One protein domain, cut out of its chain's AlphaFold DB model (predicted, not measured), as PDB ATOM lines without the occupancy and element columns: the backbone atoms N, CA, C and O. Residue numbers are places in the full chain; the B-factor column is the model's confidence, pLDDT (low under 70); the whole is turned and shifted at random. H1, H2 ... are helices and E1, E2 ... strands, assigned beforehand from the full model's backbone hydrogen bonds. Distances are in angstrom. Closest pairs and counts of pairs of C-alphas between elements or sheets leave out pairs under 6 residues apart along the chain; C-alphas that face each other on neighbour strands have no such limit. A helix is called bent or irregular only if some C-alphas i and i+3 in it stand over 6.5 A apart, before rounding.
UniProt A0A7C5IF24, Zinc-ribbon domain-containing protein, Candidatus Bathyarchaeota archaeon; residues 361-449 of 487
ATOM      1  N   LYS A 361     -18.110 -14.462  12.835       98.00
ATOM      2  CA  LYS A 361     -18.820 -13.206  13.105       98.00
ATOM      3  C   LYS A 361     -18.256 -12.542  14.359       98.00
ATOM      4  O   LYS A 361     -17.754 -13.222  15.247       98.00
ATOM      5  N   GLY A 362     -18.381 -11.217  14.439       97.25
ATOM      6  CA  GLY A 362     -17.949 -10.427  15.601       97.25
ATOM      7  C   GLY A 362     -16.606  -9.708  15.442       97.25
ATOM      8  O   GLY A 362     -16.124  -9.116  16.395       97.25
ATOM      9  N   SER A 363     -15.987  -9.715  14.255       98.19
ATOM     10  CA  SER A 363     -14.850  -8.814  14.004       98.19
ATOM     11  C   SER A 363     -15.325  -7.361  13.932       98.19
ATOM     12  O   SER A 363     -16.342  -7.082  13.295       98.19
ATOM     13  N   GLY A 364     -14.587  -6.424  14.529       98.00
ATOM     14  CA  GLY A 364     -14.972  -5.010  14.539       98.00
ATOM     15  C   GLY A 364     -14.232  -4.165  15.572       98.00
ATOM     16  O   GLY A 364     -13.324  -4.646  16.247       98.00
ATOM     17  N   TRP A 365     -14.624  -2.897  15.679       98.25
ATOM     18  CA  TRP A 365     -14.155  -1.971  16.710       98.25
ATOM     19  C   TRP A 365     -15.139  -1.948  17.873       98.25
ATOM     20  O   TRP A 365     -16.344  -1.813  17.666       98.25
ATOM     21  N   TYR A 366     -14.620  -2.049  19.090       98.38
ATOM     22  CA  TYR A 366     -15.417  -2.092  20.309       98.38
ATOM     23  C   TYR A 366     -14.866  -1.100  21.327       98.38
ATOM     24  O   TYR A 366     -13.652  -0.989  21.487       98.38
ATOM     25  N   ASN A 367     -15.749  -0.391  22.032       98.19
ATOM     26  CA  ASN A 367     -15.346   0.550  23.077       98.19
ATOM     27  C   ASN A 367     -14.568  -0.175  24.184       98.19
ATOM     28  O   ASN A 367     -14.940  -1.274  24.606       98.19
ATOM     29  N   SER A 368     -13.514   0.466  24.683       97.81
ATOM     30  CA  SER A 368     -12.715  -0.042  25.792       97.81
ATOM     31  C   SER A 368     -13.599  -0.348  27.005       97.81
ATOM     32  O   SER A 368     -14.427   0.467  27.406       97.81
ATOM     33  N   GLY A 369     -13.424  -1.534  27.586       97.19
ATOM     34  CA  GLY A 369     -14.194  -2.013  28.736       97.19
ATOM     35  C   GLY A 369     -15.555  -2.625  28.391       97.19
ATOM     36  O   GLY A 369     -16.236  -3.101  29.296       97.19
ATOM     37  N   THR A 370     -15.955  -2.654  27.115       98.12
ATOM     38  CA  THR A 370     -17.173  -3.361  26.685       98.12
ATOM     39  C   THR A 370     -16.900  -4.828  26.362       98.12
ATOM     40  O   THR A 370     -15.763  -5.228  26.104       98.12
ATOM     41  N   THR A 371     -17.955  -5.638  26.374       98.06
ATOM     42  CA  THR A 371     -17.894  -7.056  26.013       98.06
ATOM     43  C   THR A 371     -18.313  -7.239  24.557       98.06
ATOM     44  O   THR A 371     -19.444  -6.923  24.189       98.06
ATOM     45  N   ALA A 372     -17.417  -7.776  23.731       98.25
ATOM     46  CA  ALA A 372     -17.699  -8.141  22.350       98.25
ATOM     47  C   ALA A 372     -18.206  -9.586  22.273       98.25
ATOM     48  O   ALA A 372     -17.671 -10.467  22.946       98.25
ATOM     49  N   THR A 373     -19.216  -9.834  21.438       98.19
ATOM     50  CA  THR A 373     -19.711 -11.188  21.140       98.19
ATOM     51  C   THR A 373     -19.181 -11.628  19.784       98.19
ATOM     52  O   THR A 373     -19.283 -10.880  18.809       98.19
ATOM     53  N   PHE A 374     -18.642 -12.840  19.720       98.38
ATOM     54  CA  PHE A 374     -18.175 -13.459  18.488       98.38
ATOM     55  C   PHE A 374     -18.690 -14.889  18.390       98.38
ATOM     56  O   PHE A 374     -18.933 -15.565  19.392       98.38
ATOM     57  N   SER A 375     -18.908 -15.335  17.158       98.25
ATOM     58  CA  SER A 375     -19.484 -16.648  16.907       98.25
ATOM     59  C   SER A 375     -19.051 -17.230  15.577       98.25
ATOM     60  O   SER A 375     -18.606 -16.525  14.669       98.25
ATOM     61  N   ILE A 376     -19.201 -18.544  15.460       98.31
ATOM     62  CA  ILE A 376     -19.013 -19.273  14.215       98.31
ATOM     63  C   ILE A 376     -20.026 -20.409  14.106       98.31
ATOM     64  O   ILE A 376     -20.635 -20.819  15.095       98.31
ATOM     65  N   GLN A 377     -20.248 -20.905  12.889       97.56
ATOM     66  CA  GLN A 377     -21.065 -22.096  12.691       97.56
ATOM     67  C   GLN A 377     -20.441 -23.275  13.463       97.56
ATOM     68  O   GLN A 377     -19.231 -23.458  13.391       97.56
ATOM     69  N   PRO A 378     -21.227 -24.106  14.171       96.69
ATOM     70  CA  PRO A 378     -20.685 -25.257  14.899       96.69
ATOM     71  C   PRO A 378     -20.126 -26.333  13.964       96.69
ATOM     72  O   PRO A 378     -19.263 -27.117  14.355       96.69
ATOM     73  N   GLU A 379     -20.643 -26.403  12.737       96.19
ATOM     74  CA  GLU A 379     -20.309 -27.434  11.769       96.19
ATOM     75  C   GLU A 379     -20.296 -26.858  10.353       96.19
ATOM     76  O   GLU A 379     -21.160 -26.058   9.989       96.19
ATOM     77  N   VAL A 380     -19.330 -27.295   9.548       95.50
ATOM     78  CA  VAL A 380     -19.184 -26.919   8.137       95.50
ATOM     79  C   VAL A 380     -18.916 -28.192   7.329       95.50
ATOM     80  O   VAL A 380     -18.012 -28.949   7.690       95.50
ATOM     81  N   PRO A 381     -19.680 -28.485   6.262       93.19
ATOM     82  CA  PRO A 381     -19.422 -29.653   5.421       93.19
ATOM     83  C   PRO A 381     -18.010 -29.626   4.818       93.19
ATOM     84  O   PRO A 381     -17.535 -28.559   4.431       93.19
ATOM     85  N   LEU A 382     -17.353 -30.788   4.709       93.50
ATOM     86  CA  LEU A 382     -16.121 -30.889   3.918       93.50
ATOM     87  C   LEU A 382     -16.426 -30.654   2.436       93.50
ATOM     88  O   LEU A 382     -17.521 -30.943   1.955       93.50
ATOM     89  N   GLU A 383     -15.432 -30.198   1.685       89.50
ATOM     90  CA  GLU A 383     -15.546 -30.153   0.232       89.50
ATOM     91  C   GLU A 383     -15.414 -31.562  -0.384       89.50
ATOM     92  O   GLU A 383     -14.742 -32.454   0.142       89.50
ATOM     93  N   GLY A 384     -16.071 -31.779  -1.527       89.88
ATOM     94  CA  GLY A 384     -15.978 -33.023  -2.297       89.88
ATOM     95  C   GLY A 384     -16.789 -34.206  -1.746       89.88
ATOM     96  O   GLY A 384     -17.769 -34.052  -1.018       89.88
ATOM     97  N   PHE A 385     -16.398 -35.426  -2.145       87.69
ATOM     98  CA  PHE A 385     -17.156 -36.656  -1.859       87.69
ATOM     99  C   PHE A 385     -17.334 -36.918  -0.358       87.69
ATOM    100  O   PHE A 385     -18.402 -37.364   0.055       87.69
ATOM    101  N   LEU A 386     -16.319 -36.610   0.461       87.81
ATOM    102  CA  LEU A 386     -16.392 -36.795   1.913       87.81
ATOM    103  C   LEU A 386     -17.494 -35.929   2.546       87.81
ATOM    104  O   LEU A 386     -18.225 -36.418   3.407       87.81
ATOM    105  N   GLY A 387     -17.677 -34.695   2.070       88.44
ATOM    106  CA  GLY A 387     -18.799 -33.845   2.472       88.44
ATOM    107  C   GLY A 387     -20.158 -34.412   2.080       88.44
ATOM    108  O   GLY A 387     -21.082 -34.425   2.891       88.44
ATOM    109  N   PHE A 388     -20.272 -34.953   0.862       87.12
ATOM    110  CA  PHE A 388     -21.511 -35.571   0.370       87.12
ATOM    111  C   PHE A 388     -21.963 -36.761   1.228       87.12
ATOM    112  O   PHE A 388     -23.156 -36.942   1.462       87.12
ATOM    113  N   ILE A 389     -21.018 -37.551   1.741       89.06
ATOM    114  CA  ILE A 389     -21.301 -38.685   2.633       89.06
ATOM    115  C   ILE A 389     -21.416 -38.283   4.119       89.06
ATOM    116  O   ILE A 389     -21.474 -39.146   4.995       89.06
ATOM    117  N   GLY A 390     -21.455 -36.982   4.414       89.81
ATOM    118  CA  GLY A 390     -21.751 -36.432   5.738       89.81
ATOM    119  C   GLY A 390     -20.540 -36.094   6.611       89.81
ATOM    120  O   GLY A 390     -20.741 -35.664   7.747       89.81
ATOM    121  N   VAL A 391     -19.299 -36.257   6.135       93.44
ATOM    122  CA  VAL A 391     -18.104 -35.824   6.886       93.44
ATOM    123  C   VAL A 391     -18.071 -34.294   6.944       93.44
ATOM    124  O   VAL A 391     -18.291 -33.607   5.947       93.44
ATOM    125  N   LYS A 392     -17.789 -33.751   8.126       95.56
ATOM    126  CA  LYS A 392     -17.855 -32.311   8.405       95.56
ATOM    127  C   LYS A 392     -16.706 -31.861   9.299       95.56
ATOM    128  O   LYS A 392     -16.233 -32.634  10.137       95.56
ATOM    129  N   TYR A 393     -16.295 -30.611   9.131       96.62
ATOM    130  CA  TYR A 393     -15.535 -29.886  10.135       96.62
ATOM    131  C   TYR A 393     -16.484 -29.569  11.285       96.62
ATOM    132  O   TYR A 393     -17.586 -29.069  11.070       96.62
ATOM    133  N   VAL A 394     -16.070 -29.894  12.501       97.12
ATOM    134  CA  VAL A 394     -16.777 -29.572  13.737       97.12
ATOM    135  C   VAL A 394     -15.893 -28.627  14.524       97.12
ATOM    136  O   VAL A 394     -14.701 -28.897  14.702       97.12
ATOM    137  N   PHE A 395     -16.480 -27.520  14.959       98.00
ATOM    138  CA  PHE A 395     -15.817 -26.564  15.826       98.00
ATOM    139  C   PHE A 395     -15.299 -27.294  17.070       98.00
ATOM    140  O   PHE A 395     -16.038 -28.045  17.713       98.00
ATOM    141  N   ASP A 396     -14.019 -27.117  17.381       97.56
ATOM    142  CA  ASP A 396     -13.390 -27.745  18.537       97.56
ATOM    143  C   ASP A 396     -13.264 -26.752  19.694       97.56
ATOM    144  O   ASP A 396     -13.836 -26.973  20.763       97.56
ATOM    145  N   HIS A 397     -12.558 -25.642  19.466       98.00
ATOM    146  CA  HIS A 397     -12.411 -24.553  20.427       98.00
ATOM    147  C   HIS A 397     -11.947 -23.255  19.747       98.00
ATOM    148  O   HIS A 397     -11.424 -23.257  18.635       98.00
ATOM    149  N   TRP A 398     -12.124 -22.135  20.439       98.25
ATOM    150  CA  TRP A 398     -11.456 -20.870  20.148       98.25
ATOM    151  C   TRP A 398     -10.060 -20.868  20.765       98.25
ATOM    152  O   TRP A 398      -9.895 -21.364  21.877       98.25
ATOM    153  N   SER A 399      -9.093 -20.274  20.069       97.44
ATOM    154  CA  SER A 399      -7.717 -20.056  20.526       97.44
ATOM    155  C   SER A 399      -7.280 -18.595  20.331       97.44
ATOM    156  O   SER A 399      -8.018 -17.791  19.754       97.44
ATOM    157  N   GLY A 400      -6.084 -18.237  20.810       97.12
ATOM    158  CA  GLY A 400      -5.544 -16.875  20.756       97.12
ATOM    159  C   GLY A 400      -5.742 -16.139  22.080       97.12
ATOM    160  O   GLY A 400      -5.361 -16.648  23.134       97.12
ATOM    161  N   ASP A 401      -6.348 -14.953  22.039       96.81
ATOM    162  CA  ASP A 401      -6.584 -14.135  23.235       96.81
ATOM    163  C   ASP A 401      -7.735 -14.625  24.134       96.81
ATOM    164  O   ASP A 401      -7.922 -14.116  25.242       96.81
ATOM    165  N   PHE A 402      -8.529 -15.593  23.672       95.81
ATOM    166  CA  PHE A 402      -9.612 -16.192  24.445       95.81
ATOM    167  C   PHE A 402      -9.792 -17.656  24.065       95.81
ATOM    168  O   PHE A 402      -9.758 -18.002  22.886       95.81
ATOM    169  N   ASN A 403     -10.024 -18.499  25.070       95.88
ATOM    170  CA  ASN A 403     -10.249 -19.926  24.881       95.88
ATOM    171  C   ASN A 403     -11.657 -20.296  25.338       95.88
ATOM    172  O   ASN A 403     -12.023 -20.057  26.489       95.88
ATOM    173  N   ALA A 404     -12.434 -20.903  24.446       96.50
ATOM    174  CA  ALA A 404     -13.760 -21.426  24.753       96.50
ATOM    175  C   ALA A 404     -14.112 -22.596  23.838       96.50
ATOM    176  O   ALA A 404     -13.748 -22.613  22.669       96.50
ATOM    177  N   THR A 405     -14.851 -23.561  24.373       96.62
ATOM    178  CA  THR A 405     -15.313 -24.757  23.649       96.62
ATOM    179  C   THR A 405     -16.722 -24.595  23.077       96.62
ATOM    180  O   THR A 405     -17.253 -25.516  22.461       96.62
ATOM    181  N   THR A 406     -17.338 -23.425  23.253       97.38
ATOM    182  CA  THR A 406     -18.627 -23.078  22.651       97.38
ATOM    183  C   THR A 406     -18.419 -22.281  21.355       97.38
ATOM    184  O   THR A 406     -17.592 -21.368  21.332       97.38
ATOM    185  N   PRO A 407     -19.178 -22.568  20.276       96.62
ATOM    186  CA  PRO A 407     -19.081 -21.838  19.004       96.62
ATOM    187  C   PRO A 407     -19.434 -20.349  19.105       96.62
ATOM    188  O   PRO A 407     -19.075 -19.574  18.225       96.62
ATOM    189  N   GLU A 408     -20.134 -19.950  20.164       98.00
ATOM    190  CA  GLU A 408     -20.432 -18.566  20.522       98.00
ATOM    191  C   GLU A 408     -19.791 -18.247  21.872       98.00
ATOM    192  O   GLU A 408     -19.857 -19.051  22.809       98.00
ATOM    193  N   ALA A 409     -19.141 -17.090  21.954       97.44
ATOM    194  CA  ALA A 409     -18.421 -16.645  23.133       97.44
ATOM    195  C   ALA A 409     -18.362 -15.115  23.208       97.44
ATOM    196  O   ALA A 409     -18.653 -14.391  22.252       97.44
ATOM    197  N   THR A 410     -17.967 -14.619  24.378       97.88
ATOM    198  CA  THR A 410     -17.833 -13.191  24.652       97.88
ATOM    199  C   THR A 410     -16.465 -12.868  25.233       97.88
ATOM    200  O   THR A 410     -15.976 -13.618  26.077       97.88
ATOM    201  N   ILE A 411     -15.880 -11.734  24.851       98.06
ATOM    202  CA  ILE A 411     -14.564 -11.284  25.321       98.06
ATOM    203  C   ILE A 411     -14.607  -9.817  25.761       98.06
ATOM    204  O   ILE A 411     -15.223  -8.977  25.106       98.06
ATOM    205  N   LEU A 412     -13.954  -9.506  26.884       98.19
ATOM    206  CA  LEU A 412     -13.774  -8.132  27.355       98.19
ATOM    207  C   LEU A 412     -12.737  -7.409  26.486       98.19
ATOM    208  O   LEU A 412     -11.591  -7.847  26.378       98.19
ATOM    209  N   MET A 413     -13.116  -6.261  25.933       98.38
ATOM    210  CA  MET A 413     -12.262  -5.448  25.068       98.38
ATOM    211  C   MET A 413     -11.470  -4.436  25.898       98.38
ATOM    212  O   MET A 413     -11.832  -3.267  25.994       98.38
ATOM    213  N   ASN A 414     -10.391  -4.890  26.535       97.56
ATOM    214  CA  ASN A 414      -9.450  -4.052  27.299       97.56
ATOM    215  C   ASN A 414      -8.111  -3.791  26.577       97.56
ATOM    216  O   ASN A 414      -7.295  -3.011  27.059       97.56
ATOM    217  N   SER A 415      -7.901  -4.437  25.434       98.06
ATOM    218  CA  SER A 415      -6.793  -4.250  24.495       98.06
ATOM    219  C   SER A 415      -7.266  -4.701  23.106       98.06
ATOM    220  O   SER A 415      -8.352  -5.283  23.014       98.06
ATOM    221  N   PRO A 416      -6.482  -4.516  22.030       98.50
ATOM    222  CA  PRO A 416      -6.699  -5.253  20.786       98.50
ATOM    223  C   PRO A 416      -6.714  -6.763  21.047       98.50
ATOM    224  O   PRO A 416      -5.981  -7.235  21.925       98.50
ATOM    225  N   LYS A 417      -7.567  -7.501  20.326       98.44
ATOM    226  CA  LYS A 417      -7.769  -8.944  20.516       98.44
ATOM    227  C   LYS A 417      -7.855  -9.684  19.188       98.44
ATOM    228  O   LYS A 417      -8.525  -9.235  18.260       98.44
ATOM    229  N   THR A 418      -7.231 -10.851  19.123       98.44
ATOM    230  CA  THR A 418      -7.364 -11.816  18.033       98.44
ATOM    231  C   THR A 418      -7.773 -13.175  18.590       98.44
ATOM    232  O   THR A 418      -7.111 -13.725  19.469       98.44
ATOM    233  N   VAL A 419      -8.852 -13.731  18.048       98.25
ATOM    234  CA  VAL A 419      -9.322 -15.087  18.354       98.25
ATOM    235  C   VAL A 419      -9.422 -15.901  17.072       98.25
ATOM    236  O   VAL A 419      -9.737 -15.361  16.011       98.25
ATOM    237  N   GLU A 420      -9.150 -17.197  17.158       98.44
ATOM    238  CA  GLU A 420      -9.130 -18.099  16.008       98.44
ATOM    239  C   GLU A 420      -9.901 -19.386  16.303       98.44
ATOM    240  O   GLU A 420      -9.660 -20.036  17.322       98.44
ATOM    241  N   ALA A 421     -10.846 -19.743  15.432       98.19
ATOM    242  CA  ALA A 421     -11.596 -20.990  15.543       98.19
ATOM    243  C   ALA A 421     -10.753 -22.169  15.056       98.19
ATOM    244  O   ALA A 421     -10.333 -22.213  13.898       98.19
ATOM    245  N   ILE A 422     -10.573 -23.150  15.936       98.00
ATOM    246  CA  ILE A 422      -9.891 -24.407  15.654       98.00
ATOM    247  C   ILE A 422     -10.928 -25.496  15.390       98.00
ATOM    248  O   ILE A 422     -11.947 -25.606  16.079       98.00
ATOM    249  N   TRP A 423     -10.657 -26.314  14.376       98.06
ATOM    250  CA  TRP A 423     -11.583 -27.311  13.853       98.06
ATOM    251  C   TRP A 423     -11.017 -28.720  13.973       98.06
ATOM    252  O   TRP A 423      -9.819 -28.950  13.822       98.06
ATOM    253  N   LYS A 424     -11.909 -29.692  14.161       96.44
ATOM    254  CA  LYS A 424     -11.616 -31.120  14.004       96.44
ATOM    255  C   LYS A 424     -12.547 -31.740  12.977       96.44
ATOM    256  O   LYS A 424     -13.657 -31.264  12.757       96.44
ATOM    257  N   ILE A 425     -12.123 -32.836  12.363       95.75
ATOM    258  CA  ILE A 425     -12.944 -33.543  11.376       95.75
ATOM    259  C   ILE A 425     -13.751 -34.641  12.074       95.75
ATOM    260  O   ILE A 425     -13.200 -35.463  12.808       95.75
ATOM    261  N   ASN A 426     -15.060 -34.681  11.822       93.75
ATOM    262  CA  ASN A 426     -15.940 -35.740  12.302       93.75
ATOM    263  C   ASN A 426     -16.130 -36.828  11.235       93.75
ATOM    264  O   ASN A 426     -16.938 -36.684  10.316       93.75
ATOM    265  N   TYR A 427     -15.410 -37.942  11.399       92.12
ATOM    266  CA  TYR A 427     -15.482 -39.123  10.530       92.12
ATOM    267  C   TYR A 427     -16.584 -40.125  10.913       92.12
ATOM    268  O   TYR A 427     -16.713 -41.156  10.255       92.12
ATOM    269  N   THR A 428     -17.396 -39.863  11.941       90.50
ATOM    270  CA  THR A 428     -18.451 -40.795  12.378       90.50
ATOM    271  C   THR A 428     -19.388 -41.222  11.238       90.50
ATOM    272  O   THR A 428     -19.643 -42.422  11.125       90.50
ATOM    273  N   PRO A 429     -19.842 -40.333  10.331       89.69
ATOM    274  CA  PRO A 429     -20.662 -40.740   9.185       89.69
ATOM    275  C   PRO A 429     -19.942 -41.712   8.243       89.69
ATOM    276  O   PRO A 429     -20.541 -42.684   7.791       89.69
ATOM    277  N   LEU A 430     -18.637 -41.525   8.021       88.75
ATOM    278  CA  LEU A 430     -17.821 -42.448   7.230       88.75
ATOM    279  C   LEU A 430     -17.714 -43.821   7.912       88.75
ATOM    280  O   LEU A 430     -17.913 -44.845   7.261       88.75
ATOM    281  N   TYR A 431     -17.462 -43.851   9.225       89.81
ATOM    282  CA  TYR A 431     -17.399 -45.099   9.991       89.81
ATOM    283  C   TYR A 431     -18.732 -45.852  10.036       89.81
ATOM    284  O   TYR A 431     -18.722 -47.071  10.167       89.81
ATOM    285  N   ILE A 432     -19.864 -45.159   9.898       90.19
ATOM    286  CA  ILE A 432     -21.191 -45.782   9.784       90.19
ATOM    287  C   ILE A 432     -21.438 -46.286   8.354       90.19
ATOM    288  O   ILE A 432     -21.958 -47.385   8.165       90.19
ATOM    289  N   LEU A 433     -21.046 -45.517   7.336       89.38
ATOM    290  CA  LEU A 433     -21.297 -45.853   5.933       89.38
ATOM    291  C   LEU A 433     -20.430 -47.001   5.413       89.38
ATOM    292  O   LEU A 433     -20.921 -47.810   4.629       89.38
ATOM    293  N   VAL A 434     -19.170 -47.109   5.847       89.38
ATOM    294  CA  VAL A 434     -18.259 -48.174   5.390       89.38
ATOM    295  C   VAL A 434     -18.815 -49.578   5.700       89.38
ATOM    296  O   VAL A 434     -18.938 -50.360   4.760       89.38
ATOM    297  N   PRO A 435     -19.236 -49.920   6.937       90.62
ATOM    298  CA  PRO A 435     -19.863 -51.208   7.244       90.62
ATOM    299  C   PRO A 435     -21.171 -51.457   6.484       90.62
ATOM    300  O   PRO A 435     -21.441 -52.578   6.060       90.62
ATOM    301  N   ILE A 436     -21.993 -50.421   6.290       90.88
ATOM    302  CA  ILE A 436     -23.250 -50.553   5.542       90.88
ATOM    303  C   ILE A 436     -22.950 -50.914   4.085       90.88
ATOM    304  O   ILE A 436     -23.539 -51.849   3.547       90.88
ATOM    305  N   LEU A 437     -21.997 -50.219   3.460       89.44
ATOM    306  CA  LEU A 437     -21.569 -50.490   2.090       89.44
ATOM    307  C   LEU A 437     -20.908 -51.866   1.960       89.44
ATOM    308  O   LEU A 437     -21.184 -52.562   0.986       89.44
ATOM    309  N   THR A 438     -20.094 -52.307   2.925       89.25
ATOM    310  CA  THR A 438     -19.489 -53.650   2.875       89.25
ATOM    311  C   THR A 438     -20.542 -54.749   2.993       89.25
ATOM    312  O   THR A 438     -20.510 -55.689   2.200       89.25
ATOM    313  N   ILE A 439     -21.523 -54.617   3.893       92.25
ATOM    314  CA  ILE A 439     -22.652 -55.558   4.003       92.25
ATOM    315  C   ILE A 439     -23.471 -55.570   2.709       92.25
ATOM    316  O   ILE A 439     -23.813 -56.641   2.206       92.25
ATOM    317  N   LEU A 440     -23.753 -54.397   2.136       92.12
ATOM    318  CA  LEU A 440     -24.523 -54.270   0.900       92.12
ATOM    319  C   LEU A 440     -23.786 -54.902  -0.291       92.12
ATOM    320  O   LEU A 440     -24.389 -55.647  -1.061       92.12
ATOM    321  N   ILE A 441     -22.470 -54.690  -0.407       91.38
ATOM    322  CA  ILE A 441     -21.621 -55.326  -1.425       91.38
ATOM    323  C   ILE A 441     -21.592 -56.845  -1.233       91.38
ATOM    324  O   ILE A 441     -21.778 -57.573  -2.207       91.38
ATOM    325  N   ILE A 442     -21.423 -57.348  -0.005       91.12
ATOM    326  CA  ILE A 442     -21.451 -58.793   0.284       91.12
ATOM    327  C   ILE A 442     -22.809 -59.393  -0.102       91.12
ATOM    328  O   ILE A 442     -22.853 -60.438  -0.751       91.12
ATOM    329  N   ALA A 443     -23.915 -58.722   0.232       88.56
ATOM    330  CA  ALA A 443     -25.260 -59.156  -0.136       88.56
ATOM    331  C   ALA A 443     -25.466 -59.170  -1.660       88.56
ATOM    332  O   ALA A 443     -26.029 -60.130  -2.187       88.56
ATOM    333  N   ILE A 444     -24.965 -58.162  -2.382       89.38
ATOM    334  CA  ILE A 444     -24.999 -58.111  -3.852       89.38
ATOM    335  C   ILE A 444     -24.152 -59.237  -4.452       89.38
ATOM    336  O   ILE A 444     -24.624 -59.943  -5.338       89.38
ATOM    337  N   VAL A 445     -22.929 -59.461  -3.961       87.69
ATOM    338  CA  VAL A 445     -22.055 -60.555  -4.417       87.69
ATOM    339  C   VAL A 445     -22.710 -61.913  -4.157       87.69
ATOM    340  O   VAL A 445     -22.696 -62.772  -5.038       87.69
ATOM    341  N   PHE A 446     -23.346 -62.102  -2.997       86.75
ATOM    342  CA  PHE A 446     -24.110 -63.306  -2.666       86.75
ATOM    343  C   PHE A 446     -25.359 -63.479  -3.550       86.75
ATOM    344  O   PHE A 446     -25.675 -64.583  -3.990       86.75
ATOM    345  N   ALA A 447     -26.063 -62.393  -3.873       83.31
ATOM    346  CA  ALA A 447     -27.191 -62.423  -4.800       83.31
ATOM    347  C   ALA A 447     -26.737 -62.759  -6.231       83.31
ATOM    348  O   ALA A 447     -27.344 -63.606  -6.885       83.31
ATOM    349  N   ILE A 448     -25.634 -62.167  -6.704       80.88
ATOM    350  CA  ILE A 448     -25.025 -62.466  -8.008       80.88
ATOM    351  C   ILE A 448     -24.521 -63.912  -8.049       80.88
ATOM    352  O   ILE A 448     -24.722 -64.589  -9.058       80.88
ATOM    353  N   SER A 449     -23.916 -64.429  -6.975       73.38
ATOM    354  CA  SER A 449     -23.478 -65.827  -6.912       73.38
ATOM    355  C   SER A 449     -24.668 -66.794  -6.927       73.38
ATOM    356  O   SER A 449     -24.619 -67.791  -7.644       73.38
TER     357      SER A 449
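AT A GLANCE: This is residues 361 to 449 of the 487 residues of the protein "Zinc-ribbon domain-containing protein" of Candidatus Bathyarchaeota archaeon (UniProt A0A7C5IF24). A narrow, elongated body of antiparallel strands has one long helix, H2, sticking out from one end with residues 434 to 449 and extending its length. In the body, the three-strand sheet E3, E4, E6 and the small helix H1 lie toward the H2 end, while the two-strand sheet E2, E5 and the short strand E1 lie toward the other. The printed part has 89 residues, with two named helices and six named strands in the order E1 E2 E3 H1 E4 E5 E6 H2, and its class is mixed, helices and strands. The whole is extended, a rod spanning 74 by 18 by 14 A, with a radius of gyration of the C-alphas of 20.8 A.

IN THESE COORDINATES: E1, residues 364 to 367, begins at C-alpha 364 (-14.972, -5.010, 14.539). E2 takes residues 371 to 375 and is 13.3 A long; E3 takes residues 379 to 381. H1 is residues 385 to 388. E4, residues 392 to 400, is 23.3 A long and bends by 54 degrees at residue 397. E5, residues 408 to 412, is 14.1 A long. E6, residues 417 to 426, is 29.2 A long and begins at C-alpha 417 (-7.769, -8.944, 20.516). H2, residues 428 to 449, is 32.0 A long and ends at C-alpha 449 (-23.478, -65.827, -6.912). H2 is neither bent nor irregular, but only just: C-alphas 432 and 435 are 6.1 A apart.

HOW THE PARTS SIT: E4 is the inner strand of its sheet, with E3 and E6 as edge strands. E4 and E6 are antiparallel at 152 degrees, with N 394 and O 424 at 2.8 A and N 420 and O 399 at 2.9 A, within hydrogen-bond range. E3 and E4 are antiparallel at 133 degrees, with N 393 and O 380 at 2.8 A. H1 is only just on this sheet, with 5 pairs of C-alphas within 10 A, and only grazes it with residues 386 to 388. H1 and H2 are close but not clearly touching, the closest C-alphas being those of Leu 386 and Leu 430, 7.9 A apart. H2 is not on the sheet. E2 and E5 are antiparallel at 155 degrees, with N 372 and O 411 at 2.9 A; E2 is apart from E4 and E6. E1 pairs with no named strand; its closest C-alpha to E2 is that of Tyr 366, 6.8 A from that of Ala 372. In H2, 16 of 18 O i to N i+4 pairs are within hydrogen-bond range, and H1 is too short for such a pair.

THE WHOLE: The C-alphas farthest apart, of Ser 368 and Ser 449, are 74.2 A apart. Without residues 434 to 449, which stand free, the body spans 50 by 17 by 14 A. The printed part has no cut and no long link. The mean pLDDT of the printed part is 94.2, and no printed residue is under 70.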